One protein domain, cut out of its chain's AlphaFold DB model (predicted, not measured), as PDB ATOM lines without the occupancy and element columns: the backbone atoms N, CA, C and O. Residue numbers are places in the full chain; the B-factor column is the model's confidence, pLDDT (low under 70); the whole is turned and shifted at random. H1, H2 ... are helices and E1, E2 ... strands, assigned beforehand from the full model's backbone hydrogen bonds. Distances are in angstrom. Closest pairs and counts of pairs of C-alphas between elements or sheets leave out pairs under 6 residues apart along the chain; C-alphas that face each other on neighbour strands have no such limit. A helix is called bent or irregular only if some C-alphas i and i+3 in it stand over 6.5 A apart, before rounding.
ATOM      1  N   HIS A  11     -31.391  -2.747  -0.250       88.19
ATOM      2  CA  HIS A  11     -32.849  -2.724  -0.421       88.19
ATOM      3  C   HIS A  11     -33.575  -1.912   0.669       88.19
ATOM      4  O   HIS A  11     -34.603  -1.298   0.393       88.19
ATOM      5  N   ILE A  12     -33.043  -1.884   1.897       89.19
ATOM      6  CA  ILE A  12     -33.579  -1.065   2.992       89.19
ATOM      7  C   ILE A  12     -33.219   0.400   2.763       89.19
ATOM      8  O   ILE A  12     -34.070   1.263   2.942       89.19
ATOM      9  N   PHE A  13     -31.996   0.686   2.311       92.81
ATOM     10  CA  PHE A  13     -31.564   2.055   2.011       92.81
ATOM     11  C   PHE A  13     -32.420   2.691   0.927       92.81
ATOM     12  O   PHE A  13     -32.910   3.798   1.116       92.81
ATOM     13  N   LEU A  14     -32.666   1.964  -0.163       89.06
ATOM     14  CA  LEU A  14     -33.550   2.413  -1.235       89.06
ATOM     15  C   LEU A  14     -34.960   2.716  -0.717       89.06
ATOM     16  O   LEU A  14     -35.545   3.730  -1.081       89.06
ATOM     17  N   LYS A  15     -35.497   1.854   0.153       86.56
ATOM     18  CA  LYS A  15     -36.826   2.033   0.746       86.56
ATOM     19  C   LYS A  15     -36.897   3.242   1.686       86.56
ATOM     20  O   LYS A  15     -37.932   3.901   1.746       86.56
ATOM     21  N   ASN A  16     -35.831   3.492   2.443       86.06
ATOM     22  CA  ASN A  16     -35.811   4.492   3.509       86.06
ATOM     23  C   ASN A  16     -35.312   5.863   3.059       86.06
ATOM     24  O   ASN A  16     -35.525   6.837   3.778       86.06
ATOM     25  N   LYS A  17     -34.653   5.961   1.901       88.44
ATOM     26  CA  LYS A  17     -34.194   7.236   1.362       88.44
ATOM     27  C   LYS A  17     -35.377   8.014   0.760       88.44
ATOM     28  O   LYS A  17     -35.948   7.559  -0.230       88.44
ATOM     29  N   PRO A  18     -35.705   9.217   1.267       82.44
ATOM     30  CA  PRO A  18     -36.641  10.103   0.586       82.44
ATOM     31  C   PRO A  18     -36.056  10.568  -0.750       82.44
ATOM     32  O   PRO A  18     -34.850  10.831  -0.842       82.44
ATOM     33  N   THR A  19     -36.900  10.705  -1.772       83.75
ATOM     34  CA  THR A  19     -36.470  11.245  -3.066       83.75
ATOM     35  C   THR A  19     -36.099  12.718  -2.922       83.75
ATOM     36  O   THR A  19     -36.851  13.491  -2.325       83.75
ATOM     37  N   LYS A  20     -34.955  13.111  -3.482       87.00
ATOM     38  CA  LYS A  20     -34.427  14.480  -3.430       87.00
ATOM     39  C   LYS A  20     -34.178  15.050  -4.830       87.00
ATOM     40  O   LYS A  20     -34.022  14.282  -5.780       87.00
ATOM     41  N   PRO A  21     -34.090  16.386  -4.970       85.06
ATOM     42  CA  PRO A  21     -33.882  17.042  -6.268       85.06
ATOM     43  C   PRO A  21     -32.564  16.682  -6.967       85.06
ATOM     44  O   PRO A  21     -32.457  16.807  -8.181       85.06
ATOM     45  N   TRP A  22     -31.554  16.249  -6.211       92.12
ATOM     46  CA  TRP A  22     -30.228  15.893  -6.725       92.12
ATOM     47  C   TRP A  22     -30.061  14.402  -7.045       92.12
ATOM     48  O   TRP A  22     -29.008  14.011  -7.543       92.12
ATOM     49  N   ASP A  23     -31.059  13.563  -6.757       91.38
ATOM     50  CA  ASP A  23     -30.917  12.106  -6.876       91.38
ATOM     51  C   ASP A  23     -30.639  11.662  -8.315       91.38
ATOM     52  O   ASP A  23     -29.736  10.856  -8.546       91.38
ATOM     53  N   ASP A  24     -31.385  12.217  -9.274       91.25
ATOM     54  CA  ASP A  24     -31.243  11.889 -10.697       91.25
ATOM     55  C   ASP A  24     -29.875  12.330 -11.221       91.25
ATOM     56  O   ASP A  24     -29.171  11.545 -11.851       91.25
ATOM     57  N   TYR A  25     -29.439  13.536 -10.844       94.62
ATOM     58  CA  TYR A  25     -28.117  14.048 -11.196       94.62
ATOM     59  C   TYR A  25     -26.997  13.114 -10.713       94.62
ATOM     60  O   TYR A  25     -26.115  12.753 -11.491       94.62
ATOM     61  N   ILE A  26     -27.028  12.680  -9.446       94.62
ATOM     62  CA  ILE A  26     -26.005  11.761  -8.924       94.62
ATOM     63  C   ILE A  26     -26.056  10.435  -9.687       94.62
ATOM     64  O   ILE A  26     -25.013   9.920 -10.081       94.62
ATOM     65  N   LYS A  27     -27.254   9.884  -9.913       93.38
ATOM     66  CA  LYS A  27     -27.434   8.620 -10.638       93.38
ATOM     67  C   LYS A  27     -26.839   8.669 -12.048       93.38
ATOM     68  O   LYS A  27     -26.250   7.682 -12.479       93.38
ATOM     69  N   GLU A  28     -26.995   9.787 -12.747       94.19
ATOM     70  CA  GLU A  28     -26.489   9.981 -14.109       94.19
ATOM     71  C   GLU A  28     -24.968  10.170 -14.151       94.19
ATOM     72  O   GLU A  28     -24.318   9.669 -15.064       94.19
ATOM     73  N   ASN A  29     -24.384  10.830 -13.146       94.31
ATOM     74  CA  ASN A  29     -22.982  11.259 -13.191       94.31
ATOM     75  C   ASN A  29     -22.014  10.370 -12.389       94.31
ATOM     76  O   ASN A  29     -20.801  10.482 -12.550       94.31
ATOM     77  N   ILE A  30     -22.509   9.462 -11.539       90.88
ATOM     78  CA  ILE A  30     -21.666   8.666 -10.626       90.88
ATOM     79  C   ILE A  30     -20.661   7.735 -11.318       90.88
ATOM     80  O   ILE A  30     -19.660   7.346 -10.721       90.88
ATOM     81  N   VAL A  31     -20.920   7.329 -12.563       86.81
ATOM     82  CA  VAL A  31     -20.002   6.449 -13.305       86.81
ATOM     83  C   VAL A  31     -18.746   7.208 -13.742       86.81
ATOM     84  O   VAL A  31     -17.652   6.641 -13.758       86.81
ATOM     85  N   GLU A  32     -18.900   8.486 -14.082       86.62
ATOM     86  CA  GLU A  32     -17.830   9.333 -14.611       86.62
ATOM     87  C   GLU A  32     -17.119  10.103 -13.495       86.62
ATOM     88  O   GLU A  32     -15.886  10.172 -13.470       86.62
ATOM     89  N   ILE A  33     -17.892  10.629 -12.540       83.69
ATOM     90  CA  ILE A  33     -17.403  11.440 -11.429       83.69
ATOM     91  C   ILE A  33     -16.957  10.547 -10.270       83.69
ATOM     92  O   ILE A  33     -17.721   9.735  -9.748       83.69
ATOM     93  N   LYS A  34     -15.703  10.714  -9.836       80.81
ATOM     94  CA  LYS A  34     -15.060   9.798  -8.876       80.81
ATOM     95  C   LYS A  34     -15.048  10.322  -7.445       80.81
ATOM     96  O   LYS A  34     -14.840   9.536  -6.514       80.81
ATOM     97  N   THR A  35     -15.256  11.621  -7.253       89.94
ATOM     98  CA  THR A  35     -15.204  12.252  -5.931       89.94
ATOM     99  C   THR A  35     -16.541  12.862  -5.528       89.94
ATOM    100  O   THR A  35     -17.370  13.232  -6.356       89.94
ATOM    101  N   PHE A  36     -16.762  12.958  -4.218       93.44
ATOM    102  CA  PHE A  36     -17.952  13.589  -3.661       93.44
ATOM    103  C   PHE A  36     -17.987  15.083  -3.974       93.44
ATOM    104  O   PHE A  36     -19.051  15.602  -4.292       93.44
ATOM    105  N   ASP A  37     -16.842  15.762  -3.901       92.94
ATOM    106  CA  ASP A  37     -16.768  17.207  -4.125       92.94
ATOM    107  C   ASP A  37     -17.126  17.569  -5.576       92.94
ATOM    108  O   ASP A  37     -17.918  18.480  -5.782       92.94
ATOM    109  N   GLU A  38     -16.681  16.794  -6.571       92.94
ATOM    110  CA  GLU A  38     -17.087  16.993  -7.973       92.94
ATOM    111  C   GLU A  38     -18.607  16.799  -8.177       92.94
ATOM    112  O   GLU A  38     -19.247  17.575  -8.890       92.94
ATOM    113  N   LEU A  39     -19.221  15.798  -7.522       93.38
ATOM    114  CA  LEU A  39     -20.682  15.614  -7.555       93.38
ATOM    115  C   LEU A  39     -21.410  16.802  -6.913       93.38
ATOM    116  O   LEU A  39     -22.463  17.215  -7.393       93.38
ATOM    117  N   ILE A  40     -20.858  17.343  -5.827       94.50
ATOM    118  CA  ILE A  40     -21.430  18.482  -5.107       94.50
ATOM    119  C   ILE A  40     -21.333  19.756  -5.946       94.50
ATOM    120  O   ILE A  40     -22.318  20.481  -6.063       94.50
ATOM    121  N   GLU A  41     -20.179  20.027  -6.550       94.12
ATOM    122  CA  GLU A  41     -19.941  21.232  -7.347       94.12
ATOM    123  C   GLU A  41     -20.810  21.287  -8.608       94.12
ATOM    124  O   GLU A  41     -21.286  22.364  -8.980       94.12
ATOM    125  N   GLY A  42     -21.058  20.134  -9.236       92.00
ATOM    126  CA  GLY A  42     -21.864  20.047 -10.452       92.00
ATOM    127  C   GLY A  42     -23.383  20.112 -10.235       92.00
ATOM    128  O   GLY A  42     -24.126  20.213 -11.211       92.00
ATOM    129  N   ASN A  43     -23.873  20.125  -8.988       92.62
ATOM    130  CA  ASN A  43     -25.297  20.294  -8.685       92.62
ATOM    131  C   ASN A  43     -25.560  21.517  -7.796       92.62
ATOM    132  O   ASN A  43     -25.067  21.614  -6.674       92.62
ATOM    133  N   ILE A  44     -26.423  22.425  -8.262       87.19
ATOM    134  CA  ILE A  44     -26.704  23.686  -7.561       87.19
ATOM    135  C   ILE A  44     -27.263  23.492  -6.143       87.19
ATOM    136  O   ILE A  44     -26.876  24.228  -5.239       87.19
ATOM    137  N   PHE A  45     -28.116  22.486  -5.920       88.12
ATOM    138  CA  PHE A  45     -28.694  22.241  -4.598       88.12
ATOM    139  C   PHE A  45     -27.648  21.708  -3.625       88.12
ATOM    140  O   PHE A  45     -27.618  22.159  -2.483       88.12
ATOM    141  N   LEU A  46     -26.802  20.771  -4.065       92.00
ATOM    142  CA  LEU A  46     -25.750  20.191  -3.226       92.00
ATOM    143  C   LEU A  46     -24.688  21.228  -2.858       92.00
ATOM    144  O   LEU A  46     -24.281  21.286  -1.701       92.00
ATOM    145  N   ARG A  47     -24.279  22.071  -3.814       92.12
ATOM    146  CA  ARG A  47     -23.293  23.140  -3.601       92.12
ATOM    147  C   ARG A  47     -23.712  24.144  -2.525       92.12
ATOM    148  O   ARG A  47     -22.865  24.688  -1.823       92.12
ATOM    149  N   ASP A  48     -25.013  24.380  -2.401       85.44
ATOM    150  CA  ASP A  48     -25.587  25.332  -1.448       85.44
ATOM    151  C   ASP A  48     -25.786  24.751  -0.037       85.44
ATOM    152  O   ASP A  48     -26.065  25.497   0.909       85.44
ATOM    153  N   LEU A  49     -25.651  23.431   0.125       87.50
ATOM    154  CA  LEU A  49     -25.635  22.784   1.433       87.50
ATOM    155  C   LEU A  49     -24.298  23.029   2.138       87.50
ATOM    156  O   LEU A  49     -23.255  23.258   1.524       87.50
ATOM    157  N   LYS A  50     -24.295  22.912   3.469       88.62
ATOM    158  CA  LYS A  50     -23.027  22.814   4.196       88.62
ATOM    159  C   LYS A  50     -22.304  21.543   3.756       88.62
ATOM    160  O   LYS A  50     -22.929  20.494   3.630       88.62
ATOM    161  N   LYS A  51     -20.979  21.619   3.602       91.00
ATOM    162  CA  LYS A  51     -20.157  20.515   3.078       91.00
ATOM    163  C   LYS A  51     -20.451  19.146   3.739       91.00
ATOM    164  O   LYS A  51     -20.679  18.192   2.999       91.00
ATOM    165  N   PRO A  52     -20.557  19.025   5.083       91.31
ATOM    166  CA  PRO A  52     -20.890  17.748   5.723       91.31
ATOM    167  C   PRO A  52     -22.272  17.191   5.360       91.31
ATOM    168  O   PRO A  52     -22.409  15.977   5.195       91.31
ATOM    169  N   ASP A  53     -23.268  18.066   5.206       90.94
ATOM    170  CA  ASP A  53     -24.630  17.692   4.813       90.94
ATOM    171  C   ASP A  53     -24.667  17.278   3.336       90.94
ATOM    172  O   ASP A  53     -25.272  16.265   2.992       90.94
ATOM    173  N   ALA A  54     -23.942  17.994   2.472       93.62
ATOM    174  CA  ALA A  54     -23.796  17.648   1.060       93.62
ATOM    175  C   ALA A  54     -23.155  16.260   0.879       93.62
ATOM    176  O   ALA A  54     -23.695  15.412   0.168       93.62
ATOM    177  N   TRP A  55     -22.051  15.981   1.587       95.44
ATOM    178  CA  TRP A  55     -21.420  14.656   1.589       95.44
ATOM    179  C   TRP A  55     -22.375  13.563   2.067       95.44
ATOM    180  O   TRP A  55     -22.403  12.471   1.499       95.44
ATOM    181  N   LYS A  56     -23.167  13.851   3.104       94.12
ATOM    182  CA  LYS A  56     -24.158  12.920   3.645       94.12
ATOM    183  C   LYS A  56     -25.246  12.602   2.617       94.12
ATOM    184  O   LYS A  56     -25.573  11.434   2.425       94.12
ATOM    185  N   GLU A  57     -25.769  13.601   1.910       94.56
ATOM    186  CA  GLU A  57     -26.791  13.398   0.876       94.56
ATOM    187  C   GLU A  57     -26.260  12.667  -0.364       94.56
ATOM    188  O   GLU A  57     -26.947  11.786  -0.900       94.56
ATOM    189  N   VAL A  58     -25.011  12.929  -0.770       96.00
ATOM    190  CA  VAL A  58     -24.332  12.118  -1.792       96.00
ATOM    191  C   VAL A  58     -24.241  10.665  -1.328       96.00
ATOM    192  O   VAL A  58     -24.726   9.769  -2.019       96.00
ATOM    193  N   ALA A  59     -23.720  10.421  -0.122       96.06
ATOM    194  CA  ALA A  59     -23.591   9.079   0.439       96.06
ATOM    195  C   ALA A  59     -24.929   8.331   0.502       96.06
ATOM    196  O   ALA A  59     -24.995   7.168   0.101       96.06
ATOM    197  N   LYS A  60     -26.004   8.987   0.958       95.62
ATOM    198  CA  LYS A  60     -27.344   8.388   0.995       95.62
ATOM    199  C   LYS A  60     -27.801   7.941  -0.385       95.62
ATOM    200  O   LYS A  60     -28.357   6.855  -0.521       95.62
ATOM    201  N   THR A  61     -27.570   8.775  -1.395       95.56
ATOM    202  CA  THR A  61     -27.964   8.488  -2.776       95.56
ATOM    203  C   THR A  61     -27.206   7.291  -3.328       95.56
ATOM    204  O   THR A  61     -27.833   6.368  -3.837       95.56
ATOM    205  N   LEU A  62     -25.888   7.230  -3.126       94.94
ATOM    206  CA  LEU A  62     -25.080   6.071  -3.521       94.94
ATOM    207  C   LEU A  62     -25.555   4.782  -2.851       94.94
ATOM    208  O   LEU A  62     -25.810   3.785  -3.526       94.94
ATOM    209  N   LEU A  63     -25.757   4.826  -1.534       95.19
ATOM    210  CA  LEU A  63     -26.232   3.684  -0.760       95.19
ATOM    211  C   LEU A  63     -27.623   3.222  -1.228       95.19
ATOM    212  O   LEU A  63     -27.856   2.024  -1.361       95.19
ATOM    213  N   ALA A  64     -28.542   4.140  -1.536       93.12
ATOM    214  CA  ALA A  64     -29.852   3.790  -2.088       93.12
ATOM    215  C   ALA A  64     -29.771   3.189  -3.503       93.12
ATOM    216  O   ALA A  64     -30.566   2.314  -3.837       93.12
ATOM    217  N   LEU A  65     -28.789   3.598  -4.311       92.56
ATOM    218  CA  LEU A  65     -28.512   3.020  -5.633       92.56
ATOM    219  C   LEU A  65     -27.781   1.668  -5.571       92.56
ATOM    220  O   LEU A  65     -27.526   1.062  -6.609       92.56
ATOM    221  N   GLY A  66     -27.448   1.169  -4.376       92.56
ATOM    222  CA  GLY A  66     -26.726  -0.092  -4.209       92.56
ATOM    223  C   GLY A  66     -25.206   0.025  -4.345       92.56
ATOM    224  O   GLY A  66     -24.537  -0.981  -4.573       92.56
ATOM    225  N   ILE A  67     -24.664   1.237  -4.222       91.62
ATOM    226  CA  ILE A  67     -23.246   1.550  -4.413       91.62
ATOM    227  C   ILE A  67     -22.614   1.877  -3.054       91.62
ATOM    228  O   ILE A  67     -23.096   2.741  -2.320       91.62
ATOM    229  N   GLU A  68     -21.512   1.203  -2.703       90.88
ATOM    230  CA  GLU A  68     -20.708   1.588  -1.533       90.88
ATOM    231  C   GLU A  68     -19.872   2.839  -1.845       90.88
ATOM    232  O   GLU A  68     -19.164   2.853  -2.855       90.88
ATOM    233  N   PRO A  69     -19.888   3.874  -0.985       89.00
ATOM    234  CA  PRO A  69     -19.021   5.035  -1.152       89.00
ATOM    235  C   PRO A  69     -17.530   4.667  -1.173       89.00
ATOM    236  O   PRO A  69     -17.004   4.084  -0.224       89.00
ATOM    237  N   ALA A  70     -16.820   5.062  -2.231       82.62
ATOM    238  CA  ALA A  70     -15.387   4.818  -2.380       82.62
ATOM    239  C   ALA A  70     -14.548   5.768  -1.501       82.62
ATOM    240  O   ALA A  70     -13.998   6.754  -1.992       82.62
ATOM    241  N   LEU A  71     -14.432   5.479  -0.198       88.00
ATOM    242  CA  LEU A  71     -13.802   6.383   0.780       88.00
ATOM    243  C   LEU A  71     -12.324   6.696   0.487       88.00
ATOM    244  O   LEU A  71     -11.909   7.844   0.613       88.00
ATOM    245  N   ILE A  72     -11.517   5.708   0.082       83.25
ATOM    246  CA  ILE A  72     -10.062   5.897  -0.116       83.25
ATOM    247  C   ILE A  72      -9.751   6.838  -1.290       83.25
ATOM    248  O   ILE A  72      -8.718   7.504  -1.283       83.25
ATOM    249  N   GLY A  73     -10.655   6.945  -2.267       79.25
ATOM    250  CA  GLY A  73     -10.507   7.836  -3.420       79.25
ATOM    251  C   GLY A  73     -10.839   9.306  -3.146       79.25
ATOM    252  O   GLY A  73     -10.680  10.121  -4.045       79.25
ATOM    253  N   GLN A  74     -11.285   9.662  -1.934       84.62
ATOM    254  CA  GLN A  74     -11.817  11.001  -1.629       84.62
ATOM    255  C   GLN A  74     -10.759  12.046  -1.213       84.62
ATOM    256  O   GLN A  74     -11.100  13.186  -0.914       84.62
ATOM    257  N   GLY A  75      -9.471  11.690  -1.170       80.50
ATOM    258  CA  GLY A  75      -8.390  12.652  -0.923       80.50
ATOM    259  C   GLY A  75      -8.310  13.192   0.517       80.50
ATOM    260  O   GLY A  75      -8.473  12.447   1.486       80.50
ATOM    261  N   PHE A  76      -7.982  14.483   0.662       75.38
ATOM    262  CA  PHE A  76      -7.596  15.109   1.941       75.38
ATOM    263  C   PHE A  76      -8.713  15.133   3.002       75.38
ATOM    264  O   PHE A  76      -8.413  15.091   4.197       75.38
ATOM    265  N   ASP A  77      -9.983  15.112   2.587       83.31
ATOM    266  CA  ASP A  77     -11.152  15.212   3.475       83.31
ATOM    267  C   ASP A  77     -11.728  13.849   3.907       83.31
ATOM    268  O   ASP A  77     -12.798  13.779   4.520       83.31
ATOM    269  N   ILE A  78     -11.013  12.748   3.650       86.62
ATOM    270  CA  ILE A  78     -11.508  11.378   3.864       86.62
ATOM    271  C   ILE A  78     -12.093  11.123   5.259       86.62
ATOM    272  O   ILE A  78     -13.097  10.427   5.378       86.62
ATOM    273  N   ASN A  79     -11.504  11.673   6.324       90.44
ATOM    274  CA  ASN A  79     -11.997  11.439   7.686       90.44
ATOM    275  C   ASN A  79     -13.365  12.088   7.918       90.44
ATOM    276  O   ASN A  79     -14.228  11.485   8.556       90.44
ATOM    277  N   SER A  80     -13.555  13.296   7.392       92.44
ATOM    278  CA  SER A  80     -14.809  14.035   7.503       92.44
ATOM    279  C   SER A  80     -15.884  13.398   6.622       92.44
ATOM    280  O   SER A  80     -16.982  13.132   7.105       92.44
ATOM    281  N   ILE A  81     -15.536  13.032   5.382       93.81
ATOM    282  CA  ILE A  81     -16.433  12.316   4.462       93.81
ATOM    283  C   ILE A  81     -16.846  10.964   5.050       93.81
ATOM    284  O   ILE A  81     -18.020  10.614   5.042       93.81
ATOM    285  N   MET A  82     -15.907  10.211   5.625       94.94
ATOM    286  CA  MET A  82     -16.191   8.944   6.302       94.94
ATOM    287  C   MET A  82     -17.142   9.136   7.500       94.94
ATOM    288  O   MET A  82     -17.984   8.270   7.755       94.94
ATOM    289  N   GLY A  83     -17.027  10.255   8.224       94.69
ATOM    290  CA  GLY A  83     -18.000  10.674   9.236       94.69
ATOM    291  C   GLY A  83     -19.402  10.806   8.637       94.69
ATOM    292  O   GLY A  83     -20.288  10.036   9.007       94.69
ATOM    293  N   SER A  84     -19.554  11.665   7.623       95.56
ATOM    294  CA  SER A  84     -20.820  11.880   6.904       95.56
ATOM    295  C   SER A  84     -21.405  10.597   6.300       95.56
ATOM    296  O   SER A  84     -22.617  10.399   6.330       95.56
ATOM    297  N   VAL A  85     -20.572   9.690   5.782       96.25
ATOM    298  CA  VAL A  85     -21.009   8.388   5.246       96.25
ATOM    299  C   VAL A  85     -21.541   7.475   6.356       96.25
ATOM    300  O   VAL A  85     -22.511   6.754   6.139       96.25
ATOM    301  N   GLY A  86     -20.948   7.507   7.553       96.50
ATOM    302  CA  GLY A  86     -21.472   6.768   8.705       96.50
ATOM    303  C   GLY A  86     -22.815   7.292   9.192       96.50
ATOM    304  O   GLY A  86     -23.712   6.498   9.479       96.50
ATOM    305  N   GLU A  87     -22.965   8.614   9.254       95.31
ATOM    306  CA  GLU A  87     -24.246   9.253   9.565       95.31
ATOM    307  C   GLU A  87     -25.298   8.898   8.512       95.31
ATOM    308  O   GLU A  87     -26.356   8.389   8.869       95.31
ATOM    309  N   ALA A  88     -24.984   9.046   7.216       95.44
ATOM    310  CA  ALA A  88     -25.859   8.644   6.111       95.44
ATOM    311  C   ALA A  88     -26.318   7.187   6.242       95.44
ATOM    312  O   ALA A  88     -27.506   6.887   6.122       95.44
ATOM    313  N   LEU A  89     -25.373   6.281   6.505       96.12
ATOM    314  CA  LEU A  89     -25.642   4.864   6.699       96.12
ATOM    315  C   LEU A  89     -26.611   4.636   7.864       96.12
ATOM    316  O   LEU A  89     -27.565   3.870   7.723       96.12
ATOM    317  N   THR A  90     -26.393   5.293   9.005       96.19
ATOM    318  CA  THR A  90     -27.275   5.129  10.165       96.19
ATOM    319  C   THR A  90     -28.640   5.772   9.936       96.19
ATOM    320  O   THR A  90     -29.637   5.144  10.267       96.19
ATOM    321  N   GLU A  91     -28.724   6.952   9.319       93.38
ATOM    322  CA  GLU A  91     -29.998   7.611   8.997       93.38
ATOM    323  C   GLU A  91     -30.847   6.768   8.029       93.38
ATOM    324  O   GLU A  91     -32.069   6.736   8.141       93.38
ATOM    325  N   LEU A  92     -30.215   6.032   7.108       93.06
ATOM    326  CA  LEU A  92     -30.912   5.102   6.213       93.06
ATOM    327  C   LEU A  92     -31.342   3.803   6.906       93.06
ATOM    328  O   LEU A  92     -32.352   3.213   6.520       93.06
ATOM    329  N   LEU A  93     -30.596   3.330   7.906       93.69
ATOM    330  CA  LEU A  93     -30.977   2.157   8.704       93.69
ATOM    331  C   LEU A  93     -32.082   2.494   9.705       93.69
ATOM    332  O   LEU A  93     -33.025   1.724   9.865       93.69
ATOM    333  N   LEU A  94     -31.957   3.643  10.361       91.56
ATOM    334  CA  LEU A  94     -32.780   4.102  11.469       91.56
ATOM    335  C   LEU A  94     -33.313   5.512  11.160       91.56
ATOM    336  O   LEU A  94     -32.864   6.477  11.784       91.56
ATOM    337  N   PRO A  95     -34.266   5.662  10.214       84.94
ATOM    338  CA  PRO A  95     -34.811   6.968   9.849       84.94
ATOM    339  C   PRO A  95     -35.310   7.715  11.083       84.94
ATOM    340  O   PRO A  95     -36.140   7.200  11.837       84.94
ATOM    341  N   GLY A  96     -34.740   8.890  11.327       77.00
ATOM    342  CA  GLY A  96     -34.954   9.667  12.541       77.00
ATOM    343  C   GLY A  96     -35.664  10.994  12.300       77.00
ATOM    344  O   GLY A  96     -36.006  11.354  11.173       77.00
ATOM    345  N   ASP A  97     -35.872  11.720  13.392       72.62
ATOM    346  CA  ASP A  97     -36.260  13.125  13.369       72.62
ATOM    347  C   ASP A  97     -35.113  13.998  12.850       72.62
ATOM    348  O   ASP A  97     -33.939  13.720  13.107       72.62
ATOM    349  N   ASP A  98     -35.463  15.099  12.182       70.94
ATOM    350  CA  ASP A  98     -34.486  16.117  11.806       70.94
ATOM    351  C   ASP A  98     -33.828  16.712  13.058       70.94
ATOM    352  O   ASP A  98     -34.501  17.084  14.029       70.94
ATOM    353  N   ILE A  99     -32.503  16.831  13.022       75.19
ATOM    354  CA  ILE A  99     -31.723  17.393  14.122       75.19
ATOM    355  C   ILE A  99     -31.447  18.876  13.873       75.19
ATOM    356  O   ILE A  99     -31.117  19.264  12.752       75.19
ATOM    357  N   PRO A 100     -31.528  19.731  14.909       68.56
ATOM    358  CA  PRO A 100     -31.136  21.127  14.791       68.56
ATOM    359  C   PRO A 100     -29.665  21.299  14.382       68.56
ATOM    360  O   PRO A 100     -28.778  20.648  14.928       68.56
ATOM    361  N   ILE A 101     -29.398  22.297  13.533       62.38
ATOM    362  CA  ILE A 101     -28.088  22.631  12.928       62.38
ATOM    363  C   ILE A 101     -26.923  22.815  13.939       62.38
ATOM    364  O   ILE A 101     -25.759  22.828  13.548       62.38
ATOM    365  N   ASN A 102     -27.201  22.943  15.239       69.19
ATOM    366  CA  ASN A 102     -26.203  23.162  16.295       69.19
ATOM    367  C   ASN A 102     -26.226  22.095  17.406       69.19
ATOM    368  O   ASN A 102     -25.760  22.360  18.519       69.19
ATOM    369  N   ASN A 103     -26.779  20.909  17.145       81.38
ATOM    370  CA  ASN A 103     -26.750  19.831  18.125       81.38
ATOM    371  C   ASN A 103     -25.322  19.300  18.317       81.38
ATOM    372  O   ASN A 103     -24.651  18.942  17.357       81.38
ATOM    373  N   LYS A 104     -24.848  19.250  19.567       86.06
ATOM    374  CA  LYS A 104     -23.497  18.760  19.911       86.06
ATOM    375  C   LYS A 104     -23.506  17.413  20.637       86.06
ATOM    376  O   LYS A 104     -22.434  16.912  20.979       86.06
ATOM    377  N   GLY A 105     -24.688  16.889  20.959       89.12
ATOM    378  CA  GLY A 105     -24.853  15.731  21.837       89.12
ATOM    379  C   GLY A 105     -25.070  14.396  21.136       89.12
ATOM    380  O   GLY A 105     -24.832  13.368  21.755       89.12
ATOM    381  N   TYR A 106     -25.566  14.395  19.904       92.12
ATOM    382  CA  TYR A 106     -25.870  13.181  19.146       92.12
ATOM    383  C   TYR A 106     -26.061  13.528  17.665       92.12
ATOM    384  O   TYR A 106     -26.343  14.680  17.329       92.12
ATOM    385  N   ASP A 107     -25.975  12.531  16.792       92.00
ATOM    386  CA  ASP A 107     -26.076  12.725  15.342       92.00
ATOM    387  C   ASP A 107     -27.424  12.257  14.786       92.00
ATOM    388  O   ASP A 107     -27.813  12.671  13.700       92.00
ATOM    389  N   ILE A 108     -28.160  11.399  15.511       90.81
ATOM    390  CA  ILE A 108     -29.470  10.870  15.091       90.81
ATOM    391  C   ILE A 108     -30.438  10.809  16.282       90.81
ATOM    392  O   ILE A 108     -30.070  10.380  17.372       90.81
ATOM    393  N   ASN A 109     -31.694  11.213  16.074       88.69
ATOM    394  CA  ASN A 109     -32.800  10.960  17.002       88.69
ATOM    395  C   ASN A 109     -33.778   9.976  16.354       88.69
ATOM    396  O   ASN A 109     -34.599  10.369  15.527       88.69
ATOM    397  N   HIS A 110     -33.695   8.700  16.721       87.12
ATOM    398  CA  HIS A 110     -34.587   7.673  16.193       87.12
ATOM    399  C   HIS A 110     -35.655   7.320  17.225       87.12
ATOM    400  O   HIS A 110     -35.378   6.641  18.218       87.12
ATOM    401  N   LYS A 111     -36.890   7.784  16.985       80.56
ATOM    402  CA  LYS A 111     -38.059   7.495  17.829       80.56
ATOM    403  C   LYS A 111     -37.790   7.779  19.324       80.56
ATOM    404  O   LYS A 111     -38.173   7.005  20.193       80.56
ATOM    405  N   GLY A 112     -37.106   8.890  19.619       77.94
ATOM    406  CA  GLY A 112     -36.792   9.325  20.985       77.94
ATOM    407  C   GLY A 112     -35.510   8.745  21.588       77.94
ATOM    408  O   GLY A 112     -35.202   9.085  22.729       77.94
ATOM    409  N   ASN A 113     -34.774   7.913  20.846       85.62
ATOM    410  CA  ASN A 113     -33.441   7.444  21.222       85.62
ATOM    411  C   ASN A 113     -32.379   8.337  20.579       85.62
ATOM    412  O   ASN A 113     -32.346   8.480  19.352       85.62
ATOM    413  N   TYR A 114     -31.490   8.898  21.397       92.06
ATOM    414  CA  TYR A 114     -30.395   9.741  20.929       92.06
ATOM    415  C   TYR A 114     -29.169   8.890  20.595       92.06
ATOM    416  O   TYR A 114     -28.645   8.159  21.435       92.06
ATOM    417  N   ILE A 115     -28.705   8.972  19.354       95.44
ATOM    418  CA  ILE A 115     -27.668   8.105  18.804       95.44
ATOM    419  C   ILE A 115     -26.507   8.970  18.325       95.44
ATOM    420  O   ILE A 115     -26.659   9.821  17.454       95.44
ATOM    421  N   GLU A 116     -25.334   8.720  18.882       97.25
ATOM    422  CA  GLU A 116     -24.063   9.235  18.391       97.25
ATOM    423  C   GLU A 116     -23.467   8.260  17.370       97.25
ATOM    424  O   GLU A 116     -23.453   7.047  17.603       97.25
ATOM    425  N   VAL A 117     -22.924   8.767  16.268       97.44
ATOM    426  CA  VAL A 117     -22.334   7.967  15.195       97.44
ATOM    427  C   VAL A 117     -20.848   8.290  15.061       97.44
ATOM    428  O   VAL A 117     -20.421   9.435  14.962       97.44
ATOM    429  N   LYS A 118     -20.010   7.252  15.030       97.38
ATOM    430  CA  LYS A 118     -18.577   7.390  14.749       97.38
ATOM    431  C   LYS A 118     -18.148   6.426  13.660       97.38
ATOM    432  O   LYS A 118     -18.377   5.226  13.756       97.38
ATOM    433  N   SER A 119     -17.425   6.935  12.673       96.25
ATOM    434  CA  SER A 119     -16.826   6.121  11.619       96.25
ATOM    435  C   SER A 119     -15.313   6.044  11.765       96.25
ATOM    436  O   SER A 119     -14.665   7.026  12.127       96.25
ATOM    437  N   THR A 120     -14.721   4.881  11.491       95.19
ATOM    438  CA  THR A 120     -13.267   4.702  11.603       95.19
ATOM    439  C   THR A 120     -12.738   3.594  10.693       95.19
ATOM    440  O   THR A 120     -13.373   2.561  10.508       95.19
ATOM    441  N   VAL A 121     -11.520   3.755  10.173       92.81
ATOM    442  CA  VAL A 121     -10.742   2.645   9.578       92.81
ATOM    443  C   VAL A 121      -9.879   1.917  10.611       92.81
ATOM    444  O   VAL A 121      -9.251   0.897  10.322       92.81
ATOM    445  N   THR A 122      -9.808   2.457  11.829       91.94
ATOM    446  CA  THR A 122      -9.014   1.900  12.927       91.94
ATOM    447  C   THR A 122      -9.903   1.084  13.871       91.94
ATOM    448  O   THR A 122     -11.009   0.660  13.525       91.94
ATOM    449  N   LYS A 123      -9.396   0.797  15.068       92.62
ATOM    450  CA  LYS A 123     -10.122   0.118  16.145       92.62
ATOM    451  C   LYS A 123     -10.551   1.076  17.257       92.62
ATOM    452  O   LYS A 123     -11.062   0.617  18.270       92.62
ATOM    453  N   LYS A 124     -10.342   2.383  17.077       95.62
ATOM    454  CA  LYS A 124     -10.583   3.394  18.102       95.62
ATOM    455  C   LYS A 124     -11.472   4.514  17.585       95.62
ATOM    456  O   LYS A 124     -11.288   4.999  16.467       95.62
ATOM    457  N   VAL A 125     -12.385   4.955  18.443       96.19
ATOM    458  CA  VAL A 125     -13.188   6.170  18.269       96.19
ATOM    459  C   VAL A 125     -13.172   6.999  19.543       96.19
ATOM    460  O   VAL A 125     -12.941   6.483  20.640       96.19
ATOM    461  N   LYS A 126     -13.392   8.305  19.399       95.56
ATOM    462  CA  LYS A 126     -13.419   9.271  20.497       95.56
ATOM    463  C   LYS A 126     -14.687  10.107  20.395       95.56
ATOM    464  O   LYS A 126     -15.046  10.524  19.303       95.56
ATOM    465  N   MET A 127     -15.314  10.367  21.532       94.44
ATOM    466  CA  MET A 127     -16.485  11.225  21.683       94.44
ATOM    467  C   MET A 127     -16.161  12.406  22.594       94.44
ATOM    468  O   MET A 127     -15.328  12.300  23.508       94.44
ATOM    469  N   SER A 128     -16.831  13.530  22.350       93.25
ATOM    470  CA  SER A 128     -16.813  14.673  23.262       93.25
ATOM    471  C   SER A 128     -17.576  14.354  24.555       93.25
ATOM    472  O   SER A 128     -18.344  13.392  24.626       93.25
ATOM    473  N   ASN A 129     -17.382  15.166  25.598       90.56
ATOM    474  CA  ASN A 129     -18.156  15.032  26.833       90.56
ATOM    475  C   ASN A 129     -19.667  15.196  26.594       90.56
ATOM    476  O   ASN A 129     -20.454  14.423  27.137       90.56
ATOM    477  N   ALA A 130     -20.061  16.164  25.757       90.06
ATOM    478  CA  ALA A 130     -21.465  16.404  25.432       90.06
ATOM    479  C   ALA A 130     -22.106  15.150  24.825       90.06
ATOM    480  O   ALA A 130     -23.143  14.708  25.309       90.06
ATOM    481  N   GLN A 131     -21.422  14.530  23.860       93.75
ATOM    482  CA  GLN A 131     -21.871  13.295  23.214       93.75
ATOM    483  C   GLN A 131     -22.011  12.146  24.214       93.75
ATOM    484  O   GLN A 131     -23.045  11.496  24.308       93.75
ATOM    485  N   TYR A 132     -20.993  11.965  25.054       92.94
ATOM    486  CA  TYR A 132     -20.969  10.920  26.072       92.94
ATOM    487  C   TYR A 132     -22.078  11.034  27.136       92.94
ATOM    488  O   TYR A 132     -22.480  10.030  27.728       92.94
ATOM    489  N   ARG A 133     -22.544  12.257  27.420       87.75
ATOM    490  CA  ARG A 133     -23.588  12.515  28.424       87.75
ATOM    491  C   ARG A 133     -25.000  12.525  27.849       87.75
ATOM    492  O   ARG A 133     -25.931  12.226  28.592       87.75
ATOM    493  N   GLN A 134     -25.162  12.943  26.595       90.12
ATOM    494  CA  GLN A 134     -26.475  13.224  26.008       90.12
ATOM    495  C   GLN A 134     -26.994  12.098  25.115       90.12
ATOM    496  O   GLN A 134     -28.208  11.934  25.034       90.12
ATOM    497  N   ALA A 135     -26.115  11.327  24.472       93.19
ATOM    498  CA  ALA A 135     -26.536  10.172  23.695       93.19
ATOM    499  C   ALA A 135     -27.008   9.025  24.608       93.19
ATOM    500  O   ALA A 135     -26.511   8.839  25.722       93.19
ATOM    501  N   ASP A 136     -27.938   8.219  24.106       92.81
ATOM    502  CA  ASP A 136     -28.337   6.938  24.690       92.81
ATOM    503  C   ASP A 136     -27.485   5.793  24.117       92.81
ATOM    504  O   ASP A 136     -27.163   4.831  24.820       92.81
ATOM    505  N   TYR A 137     -27.042   5.928  22.861       96.19
ATOM    506  CA  TYR A 137     -26.265   4.923  22.135       96.19
ATOM    507  C   TYR A 137     -25.107   5.535  21.349       96.19
ATOM    508  O   TYR A 137     -25.197   6.652  20.854       96.19
ATOM    509  N   LEU A 138     -24.043   4.753  21.175       97.75
ATOM    510  CA  LEU A 138     -22.978   4.993  20.205       97.75
ATOM    511  C   LEU A 138     -23.036   3.888  19.160       97.75
ATOM    512  O   LEU A 138     -22.923   2.707  19.494       97.75
ATOM    513  N   ILE A 139     -23.127   4.276  17.898       98.25
ATOM    514  CA  ILE A 139     -22.912   3.387  16.767       98.25
ATOM    515  C   ILE A 139     -21.533   3.677  16.198       98.25
ATOM    516  O   ILE A 139     -21.235   4.787  15.765       98.25
ATOM    517  N   MET A 140     -20.674   2.661  16.200       97.62
ATOM    518  CA  MET A 140     -19.366   2.743  15.564       97.62
ATOM    519  C   MET A 140     -19.363   1.945  14.265       97.62
ATOM    520  O   MET A 140     -19.391   0.715  14.308       97.62
ATOM    521  N   HIS A 141     -19.257   2.626  13.128       97.31
ATOM    522  CA  HIS A 141     -19.036   2.013  11.822       97.31
ATOM    523  C   HIS A 141     -17.549   1.861  11.535       97.31
ATOM    524  O   HIS A 141     -16.762   2.797  11.700       97.31
ATOM    525  N   ARG A 142     -17.153   0.674  11.078       95.19
ATOM    526  CA  ARG A 142     -15.780   0.403  10.666       95.19
ATOM    527  C   ARG A 142     -15.695   0.154   9.176       95.19
ATOM    528  O   ARG A 142     -16.554  -0.513   8.603       95.19
ATOM    529  N   TYR A 143     -14.603   0.629   8.598       93.88
ATOM    530  CA  TYR A 143     -14.272   0.475   7.187       93.88
ATOM    531  C   TYR A 143     -12.897  -0.175   7.037       93.88
ATOM    532  O   TYR A 143     -12.021  -0.048   7.900       93.88
ATOM    533  N   TYR A 144     -12.683  -0.886   5.936       91.25
ATOM    534  CA  TYR A 144     -11.380  -1.463   5.636       91.25
ATOM    535  C   TYR A 144     -10.379  -0.369   5.269       91.25
ATOM    536  O   TYR A 144     -10.572   0.355   4.300       91.25
ATOM    537  N   LYS A 145      -9.241  -0.305   5.971       88.69
ATOM    538  CA  LYS A 145      -8.192   0.699   5.710       88.69
ATOM    539  C   LYS A 145      -7.674   0.701   4.262       88.69
ATOM    540  O   LYS A 145      -7.235   1.739   3.790       88.69
ATOM    541  N   LYS A 146      -7.668  -0.455   3.585       86.81
ATOM    542  CA  LYS A 146      -7.113  -0.590   2.226       86.81
ATOM    543  C   LYS A 146      -8.106  -0.228   1.122       86.81
ATOM    544  O   LYS A 146      -7.696   0.388   0.150       86.81
ATOM    545  N   SER A 147      -9.369  -0.636   1.248       86.50
ATOM    546  CA  SER A 147     -10.384  -0.433   0.203       86.50
ATOM    547  C   SER A 147     -11.354   0.706   0.508       86.50
ATOM    548  O   SER A 147     -11.937   1.263  -0.409       86.50
ATOM    549  N   GLY A 148     -11.540   1.063   1.780       87.94
ATOM    550  CA  GLY A 148     -12.581   1.996   2.210       87.94
ATOM    551  C   GLY A 148     -13.972   1.374   2.289       87.94
ATOM    552  O   GLY A 148     -14.887   2.036   2.757       87.94
ATOM    553  N   ASN A 149     -14.127   0.108   1.893       89.94
ATOM    554  CA  ASN A 149     -15.410  -0.588   1.935       89.94
ATOM    555  C   ASN A 149     -15.865  -0.811   3.375       89.94
ATOM    556  O   ASN A 149     -15.043  -0.912   4.299       89.94
ATOM    557  N   TYR A 150     -17.174  -0.944   3.552       92.94
ATOM    558  CA  TYR A 150     -17.759  -1.210   4.856       92.94
ATOM    559  C   TYR A 150     -17.273  -2.554   5.424       92.94
ATOM    560  O   TYR A 150     -17.141  -3.550   4.710       92.94
ATOM    561  N   TYR A 151     -16.980  -2.578   6.725       92.88
ATOM    562  CA  TYR A 151     -16.505  -3.770   7.424       92.88
ATOM    563  C   TYR A 151     -17.558  -4.335   8.379       92.88
ATOM    564  O   TYR A 151     -18.067  -5.440   8.173       92.88
ATOM    565  N   ASN A 152     -17.864  -3.596   9.446       94.06
ATOM    566  CA  ASN A 152     -18.840  -3.977  10.462       94.06
ATOM    567  C   ASN A 152     -19.283  -2.768  11.303       94.06
ATOM    568  O   ASN A 152     -18.740  -1.669  11.175       94.06
ATOM    569  N   SER A 153     -20.270  -2.984  12.175       96.50
ATOM    570  CA  SER A 153     -20.724  -1.997  13.154       96.50
ATOM    571  C   SER A 153     -20.620  -2.530  14.576       96.50
ATOM    572  O   SER A 153     -20.654  -3.738  14.813       96.50
ATOM    573  N   TYR A 154     -20.564  -1.611  15.531       96.69
ATOM    574  CA  TYR A 154     -20.769  -1.880  16.948       96.69
ATOM    575  C   TYR A 154     -21.900  -0.994  17.446       96.69
ATOM    576  O   TYR A 154     -21.930   0.188  17.107       96.69
ATOM    577  N   LEU A 155     -22.800  -1.558  18.245       96.50
ATOM    578  CA  LEU A 155     -23.821  -0.804  18.966       96.50
ATOM    579  C   LEU A 155     -23.445  -0.814  20.441       96.50
ATOM    580  O   LEU A 155     -23.375  -1.867  21.060       96.50
ATOM    581  N   ILE A 156     -23.183   0.358  20.999       96.06
ATOM    582  CA  ILE A 156     -22.702   0.501  22.367       96.06
ATOM    583  C   ILE A 156     -23.712   1.343  23.139       96.06
ATOM    584  O   ILE A 156     -23.720   2.565  22.980       96.06
ATOM    585  N   PRO A 157     -24.547   0.731  23.994       94.19
ATOM    586  CA  PRO A 157     -25.401   1.495  24.890       94.19
ATOM    587  C   PRO A 157     -24.555   2.358  25.831       94.19
ATOM    588  O   PRO A 157     -23.597   1.872  26.445       94.19
ATOM    589  N   MET A 158     -24.899   3.639  25.975       92.44
ATOM    590  CA  MET A 158     -24.121   4.573  26.795       92.44
ATOM    591  C   MET A 158     -24.067   4.154  28.256       92.44
ATOM    592  O   MET A 158     -23.025   4.325  28.879       92.44
ATOM    593  N   ARG A 159     -25.107   3.501  28.785       89.50
ATOM    594  CA  ARG A 159     -25.090   2.943  30.150       89.50
ATOM    595  C   ARG A 159     -23.987   1.906  30.343       89.50
ATOM    596  O   ARG A 159     -23.289   1.927  31.353       89.50
ATOM    597  N   VAL A 160     -23.780   1.034  29.354       91.38
ATOM    598  CA  VAL A 160     -22.691   0.048  29.379       91.38
ATOM    599  C   VAL A 160     -21.347   0.768  29.341       91.38
ATOM    600  O   VAL A 160     -20.482   0.500  30.175       91.38
ATOM    601  N   LEU A 161     -21.173   1.723  28.421       92.69
ATOM    602  CA  LEU A 161     -19.934   2.498  28.344       92.69
ATOM    603  C   LEU A 161     -19.652   3.256  29.652       92.69
ATOM    604  O   LEU A 161     -18.515   3.255  30.118       92.69
ATOM    605  N   GLN A 162     -20.676   3.853  30.260       91.50
ATOM    606  CA  GLN A 162     -20.591   4.609  31.510       91.50
ATOM    607  C   GLN A 162     -20.239   3.737  32.710       91.50
ATOM    608  O   GLN A 162     -19.472   4.170  33.569       91.50
ATOM    609  N   ASN A 163     -20.697   2.487  32.722       90.00
ATOM    610  CA  ASN A 163     -20.299   1.501  33.717       90.00
ATOM    611  C   ASN A 163     -18.809   1.124  33.608       90.00
ATOM    612  O   ASN A 163     -18.124   1.000  34.619       90.00
ATOM    613  N   TYR A 164     -18.279   0.967  32.389       90.31
ATOM    614  CA  TYR A 164     -16.865   0.620  32.187       90.31
ATOM    615  C   TYR A 164     -15.913   1.824  32.235       90.31
ATOM    616  O   TYR A 164     -14.727   1.656  32.520       90.31
ATOM    617  N   LYS A 165     -16.394   3.036  31.939       91.44
ATOM    618  CA  LYS A 165     -15.588   4.268  31.890       91.44
ATOM    619  C   LYS A 165     -16.240   5.426  32.663       91.44
ATOM    620  O   LYS A 165     -16.473   6.483  32.070       91.44
ATOM    621  N   PRO A 166     -16.493   5.282  33.974       88.56
ATOM    622  CA  PRO A 166     -17.191   6.298  34.760       88.56
ATOM    623  C   PRO A 166     -16.414   7.624  34.847       88.56
ATOM    624  O   PRO A 166     -15.193   7.660  34.684       88.56
ATOM    625  N   ASN A 167     -17.135   8.715  35.134       77.31
ATOM    626  CA  ASN A 167     -16.592  10.019  35.553       77.31
ATOM    627  C   ASN A 167     -15.563  10.654  34.599       77.31
ATOM    628  O   ASN A 167     -14.502  11.120  35.007       77.31
ATOM    629  N   ARG A 168     -15.864  10.685  33.299       79.81
ATOM    630  CA  ARG A 168     -14.990  11.311  32.297       79.81
ATOM    631  C   ARG A 168     -15.366  12.775  32.081       79.81
ATOM    632  O   ARG A 168     -16.458  13.069  31.606       79.81
ATOM    633  N   GLU A 169     -14.445  13.683  32.395       73.88
ATOM    634  CA  GLU A 169     -14.676  15.135  32.305       73.88
ATOM    635  C   GLU A 169     -14.444  15.706  30.902       73.88
ATOM    636  O   GLU A 169     -15.222  16.532  30.447       73.88
ATOM    637  N   ASN A 170     -13.445  15.215  30.165       79.44
ATOM    638  CA  ASN A 170     -13.054  15.838  28.892       79.44
ATOM    639  C   ASN A 170     -13.569  15.085  27.659       79.44
ATOM    640  O   ASN A 170     -14.270  15.631  26.812       79.44
ATOM    641  N   SER A 171     -13.191  13.815  27.526       87.25
ATOM    642  CA  SER A 171     -13.562  12.992  26.375       87.25
ATOM    643  C   SER A 171     -13.488  11.516  26.721       87.25
ATOM    644  O   SER A 171     -12.747  11.114  27.624       87.25
ATOM    645  N   VAL A 172     -14.241  10.712  25.979       93.38
ATOM    646  CA  VAL A 172     -14.281   9.259  26.146       93.38
ATOM    647  C   VAL A 172     -13.863   8.617  24.843       93.38
ATOM    648  O   VAL A 172     -14.247   9.070  23.770       93.38
ATOM    649  N   SER A 173     -13.041   7.577  24.925       95.12
ATOM    650  CA  SER A 173     -12.707   6.767  23.759       95.12
ATOM    651  C   SER A 173     -13.087   5.322  23.997       95.12
ATOM    652  O   SER A 173     -12.990   4.833  25.125       95.12
ATOM    653  N   VAL A 174     -13.507   4.668  22.922       96.06
ATOM    654  CA  VAL A 174     -13.675   3.222  22.846       96.06
ATOM    655  C   VAL A 174     -12.575   2.716  21.934       96.06
ATOM    656  O   VAL A 174     -12.472   3.154  20.790       96.06
ATOM    657  N   ASP A 175     -11.732   1.842  22.462       96.12
ATOM    658  CA  ASP A 175     -10.606   1.244  21.762       96.12
ATOM    659  C   ASP A 175     -10.775  -0.271  21.781       96.12
ATOM    660  O   ASP A 175     -10.568  -0.905  22.810       96.12
ATOM    661  N   LEU A 176     -11.145  -0.876  20.653       93.31
ATOM    662  CA  LEU A 176     -11.402  -2.313  20.583       93.31
ATOM    663  C   LEU A 176     -10.160  -3.160  20.896       93.31
ATOM    664  O   LEU A 176     -10.308  -4.358  21.124       93.31
ATOM    665  N   GLU A 177      -8.943  -2.613  20.903       92.00
ATOM    666  CA  GLU A 177      -7.760  -3.366  21.333       92.00
ATOM    667  C   GLU A 177      -7.676  -3.456  22.856       92.00
ATOM    668  O   GLU A 177      -7.419  -4.538  23.386       92.00
ATOM    669  N   VAL A 178      -7.982  -2.368  23.557       92.81
ATOM    670  CA  VAL A 178      -7.870  -2.281  25.021       92.81
ATOM    671  C   VAL A 178      -9.185  -2.660  25.716       92.81
ATOM    672  O   VAL A 178      -9.201  -3.437  26.671       92.81
ATOM    673  N   ASP A 179     -10.311  -2.173  25.203       92.31
ATOM    674  CA  ASP A 179     -11.662  -2.369  25.722       92.31
ATOM    675  C   ASP A 179     -12.244  -3.708  25.257       92.31
ATOM    676  O   ASP A 179     -13.105  -3.780  24.380       92.31
ATOM    677  N   LYS A 180     -11.776  -4.808  25.861       88.75
ATOM    678  CA  LYS A 180     -12.212  -6.171  25.500       88.75
ATOM    679  C   LYS A 180     -13.737  -6.350  25.530       88.75
ATOM    680  O   LYS A 180     -14.266  -7.054  24.677       88.75
ATOM    681  N   TRP A 181     -14.429  -5.687  26.459       88.38
ATOM    682  CA  TRP A 181     -15.893  -5.722  26.584       88.38
ATOM    683  C   TRP A 181     -16.602  -5.196  25.324       88.38
ATOM    684  O   TRP A 181     -17.603  -5.766  24.899       88.38
ATOM    685  N   ALA A 182     -16.047  -4.171  24.669       91.75
ATOM    686  CA  ALA A 182     -16.649  -3.560  23.487       91.75
ATOM    687  C   ALA A 182     -16.600  -4.487  22.263       91.75
ATOM    688  O   ALA A 182     -17.401  -4.343  21.344       91.75
ATOM    689  N   ARG A 183     -15.705  -5.485  22.248       89.38
ATOM    690  CA  ARG A 183     -15.604  -6.458  21.148       89.38
ATOM    691  C   ARG A 183     -16.852  -7.328  21.015       89.38
ATOM    692  O   ARG A 183     -17.175  -7.736  19.903       89.38
ATOM    693  N   ASN A 184     -17.544  -7.586  22.125       87.50
ATOM    694  CA  ASN A 184     -18.759  -8.399  22.139       87.50
ATOM    695  C   ASN A 184     -19.956  -7.662  21.526       87.50
ATOM    696  O   ASN A 184     -20.910  -8.300  21.102       87.50
ATOM    697  N   LEU A 185     -19.871  -6.332  21.419       92.19
ATOM    698  CA  LEU A 185     -20.949  -5.447  20.977       92.19
ATOM    699  C   LEU A 185     -21.040  -5.288  19.454       92.19
ATOM    700  O   LEU A 185     -21.660  -4.353  18.943       92.19
ATOM    701  N   ILE A 186     -20.398  -6.191  18.712       92.94
ATOM    702  CA  ILE A 186     -20.493  -6.227  17.256       92.94
ATOM    703  C   ILE A 186     -21.939  -6.510  16.832       92.94
ATOM    704  O   ILE A 186     -22.616  -7.393  17.374       92.94
ATOM    705  N   ILE A 187     -22.406  -5.768  15.834       92.88
ATOM    706  CA  ILE A 187     -23.765  -5.856  15.311       92.88
ATOM    707  C   ILE A 187     -23.754  -5.694  13.788       92.88
ATOM    708  O   ILE A 187     -22.988  -4.913  13.224       92.88
ATOM    709  N   THR A 188     -24.603  -6.453  13.103       93.12
ATOM    710  CA  THR A 188     -24.851  -6.265  11.662       93.12
ATOM    711  C   THR A 188     -25.924  -5.189  11.462       93.12
ATOM    712  O   THR A 188     -26.812  -5.105  12.313       93.12
ATOM    713  N   PRO A 189     -25.963  -4.466  10.331       93.38
ATOM    714  CA  PRO A 189     -27.009  -3.483  10.040       93.38
ATOM    715  C   PRO A 189     -28.449  -3.999  10.217       93.38
ATOM    716  O   PRO A 189     -29.288  -3.304  10.772       93.38
ATOM    717  N   GLN A 190     -28.743  -5.244   9.832       90.81
ATOM    718  CA  GLN A 190     -30.081  -5.834   9.977       90.81
ATOM    719  C   GLN A 190     -30.455  -6.058  11.453       90.81
ATOM    720  O   GLN A 190     -31.571  -5.772  11.872       90.81
ATOM    721  N   ARG A 191     -29.498  -6.539  12.258       91.31
ATOM    722  CA  ARG A 191     -29.655  -6.698  13.715       91.31
ATOM    723  C   ARG A 191     -29.794  -5.354  14.429       91.31
ATOM    724  O   ARG A 191     -30.504  -5.287  15.421       91.31
ATOM    725  N   LEU A 192     -29.154  -4.302  13.916       93.75
ATOM    726  CA  LEU A 192     -29.297  -2.941  14.432       93.75
ATOM    727  C   LEU A 192     -30.736  -2.431  14.267       93.75
ATOM    728  O   LEU A 192     -31.313  -1.956  15.238       93.75
ATOM    729  N   ILE A 193     -31.331  -2.599  13.082       91.38
ATOM    730  CA  ILE A 193     -32.746  -2.266  12.838       91.38
ATOM    731  C   ILE A 193     -33.644  -3.050  13.800       91.38
ATOM    732  O   ILE A 193     -34.419  -2.465  14.548       91.38
ATOM    733  N   ALA A 194     -33.468  -4.375  13.848       88.31
ATOM    734  CA  ALA A 194     -34.269  -5.241  14.706       88.31
ATOM    735  C   ALA A 194     -34.137  -4.902  16.201       88.31
ATOM    736  O   ALA A 194     -35.093  -5.076  16.949       88.31
ATOM    737  N   PHE A 195     -32.968  -4.436  16.651       90.12
ATOM    738  CA  PHE A 195     -32.774  -3.969  18.021       90.12
ATOM    739  C   PHE A 195     -33.654  -2.749  18.322       90.12
ATOM    740  O   PHE A 195     -34.423  -2.784  19.281       90.12
ATOM    741  N   PHE A 196     -33.586  -1.711  17.483       88.38
ATOM    742  CA  PHE A 196     -34.367  -0.489  17.689       88.38
ATOM    743  C   PHE A 196     -35.873  -0.716  17.526       88.38
ATOM    744  O   PHE A 196     -36.652  -0.102  18.245       88.38
ATOM    745  N   ASP A 197     -36.300  -1.635  16.661       84.12
ATOM    746  CA  ASP A 197     -37.717  -2.002  16.577       84.12
ATOM    747  C   ASP A 197     -38.201  -2.724  17.848       84.12
ATOM    748  O   ASP A 197     -39.286  -2.421  18.345       84.12
ATOM    749  N   ARG A 198     -37.387  -3.615  18.436       81.94
ATOM    750  CA  ARG A 198     -37.745  -4.363  19.659       81.94
ATOM    751  C   ARG A 198     -37.881  -3.491  20.897       81.94
ATOM    752  O   ARG A 198     -38.804  -3.694  21.674       81.94
ATOM    753  N   ILE A 199     -36.968  -2.542  21.107       79.75
ATOM    754  CA  ILE A 199     -37.028  -1.671  22.295       79.75
ATOM    755  C   ILE A 199     -38.219  -0.699  22.245       79.75
ATOM    756  O   ILE A 199     -38.538  -0.062  23.246       79.75
ATOM    757  N   ILE A 200     -38.885  -0.601  21.089       73.25
ATOM    758  CA  ILE A 200     -40.033   0.275  20.847       73.25
ATOM    759  C   ILE A 200     -41.341  -0.517  20.865       73.25
ATOM    760  O   ILE A 200     -42.304  -0.078  21.493       73.25
ATOM    761  N   ASP A 201     -41.386  -1.683  20.214       67.44
ATOM    762  CA  ASP A 201     -42.558  -2.561  20.213       67.44
ATOM    763  C   ASP A 201     -42.514  -3.569  21.369       67.44
ATOM    764  O   ASP A 201     -41.985  -4.683  21.274       67.44
TER     765      ASP A 201
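This is residues 11 to 201 of the 418 residues of an uncharacterized protein of Pseudomonas amygdali pv. lachrymans (UniProt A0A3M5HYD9). A twisted, curled sheet of the strands E1, E2, E4 and E5 has the long helix H6 packed on one face, and beyond H6 the helices H1 to H5 make a helical end grouped round H5. Past the sheet's other face lies the short strand pair E3 and E6, with H7 and H8 towards the opposite end; H9 and H10 pack by the edge strand E5, on opposite faces. The 191 printed residues include ten named helices and six named strands, in the order H1 to H6, E1 to E3, H7, E4, E5, H8, E6, H9, H10, class mixed. The larger sheet, ordered E1, E2, E4, E5, is mixed and the smaller antiparallel; the whole is compact, radius of gyration of the C-alphas 16.5 A, spans 49 by 37 by 30 A.

The larger sheet holds E1, residues 108 to 110, E2, 113 to 120, E4, 137 to 143, and E5, 150 to 157. Hairpin E1 and E2 is antiparallel (N 108 to O 115, 2.9 A), E2 and E4 are parallel (N 118 to O 139, 2.8 A), and hairpin E4 and E5 is antiparallel (N 140 to O 154, 2.9 A). H6, residues 71 to 93, and H10, 189 to 198, are on one face, two layers of helices and sheet; the closest C-alphas of H6 and E2, Gly 83 and Ser 119, are 5.3 A apart. H9, residues 180 to 185, is on the face opposite H10, over none of the strands, at a height of 7.4 A. The hub H5, residues 51 to 64, touches H6 at a steep tilt of 64 degrees, the same way, closest C-alphas Lys 56 and Ser 84, 4.8 A. H5 also touches H1, 11 to 16 (Leu 14 and Ala 64, 4.0 A), H2, 23 to 29 (Asp 23 and Thr 61, 6.2 A), and H3, 36 to 41 (Phe 36 and Trp 55, 6.4 A), with its residues 60 to 64, 58 to 62 and 54 to 58 alone. H4, residues 44 to 47, only just touches H3, only at the corner, with 3 pairs within 8 A. E3, 124 to 128, and E6, 171 to 175, are antiparallel neighbours (N 127 to O 172, 2.8 A); H7, 129 to 134, and H8, 158 to 164, only graze the larger sheet. H1, H2, H3, H5, H7, H8 and H10 have every O i to N i+4 pair within hydrogen-bond range, H6 has 13 of 19, H9 0 of 2 but 3 of 3 O i to N i+3 pairs, and H4 is too short for one.

C-alpha 11, where H1 begins, is at (-32.849, -2.724, -0.421), and C-alpha 198, where H10 ends, at (-37.745, -4.363, 19.659). E2 is 22.5 A long, E5 21.6 A, H5 20.0 A, E4 19.7 A, H6 19.4 A and H10 14.4 A. H6 is irregular, C-alphas 73 and 76 being 9.5 A apart, with a kink of 124 degrees near residue 78.

The C-alphas farthest apart, Glu 28 and Asn 167, are 50.6 A apart. The printed part has no cut, and the one long link is that of H6 to E1, residues 94 to 107. Mean pLDDT of the printed part is 89.9; residues 100 to 102 and 201 are under 70.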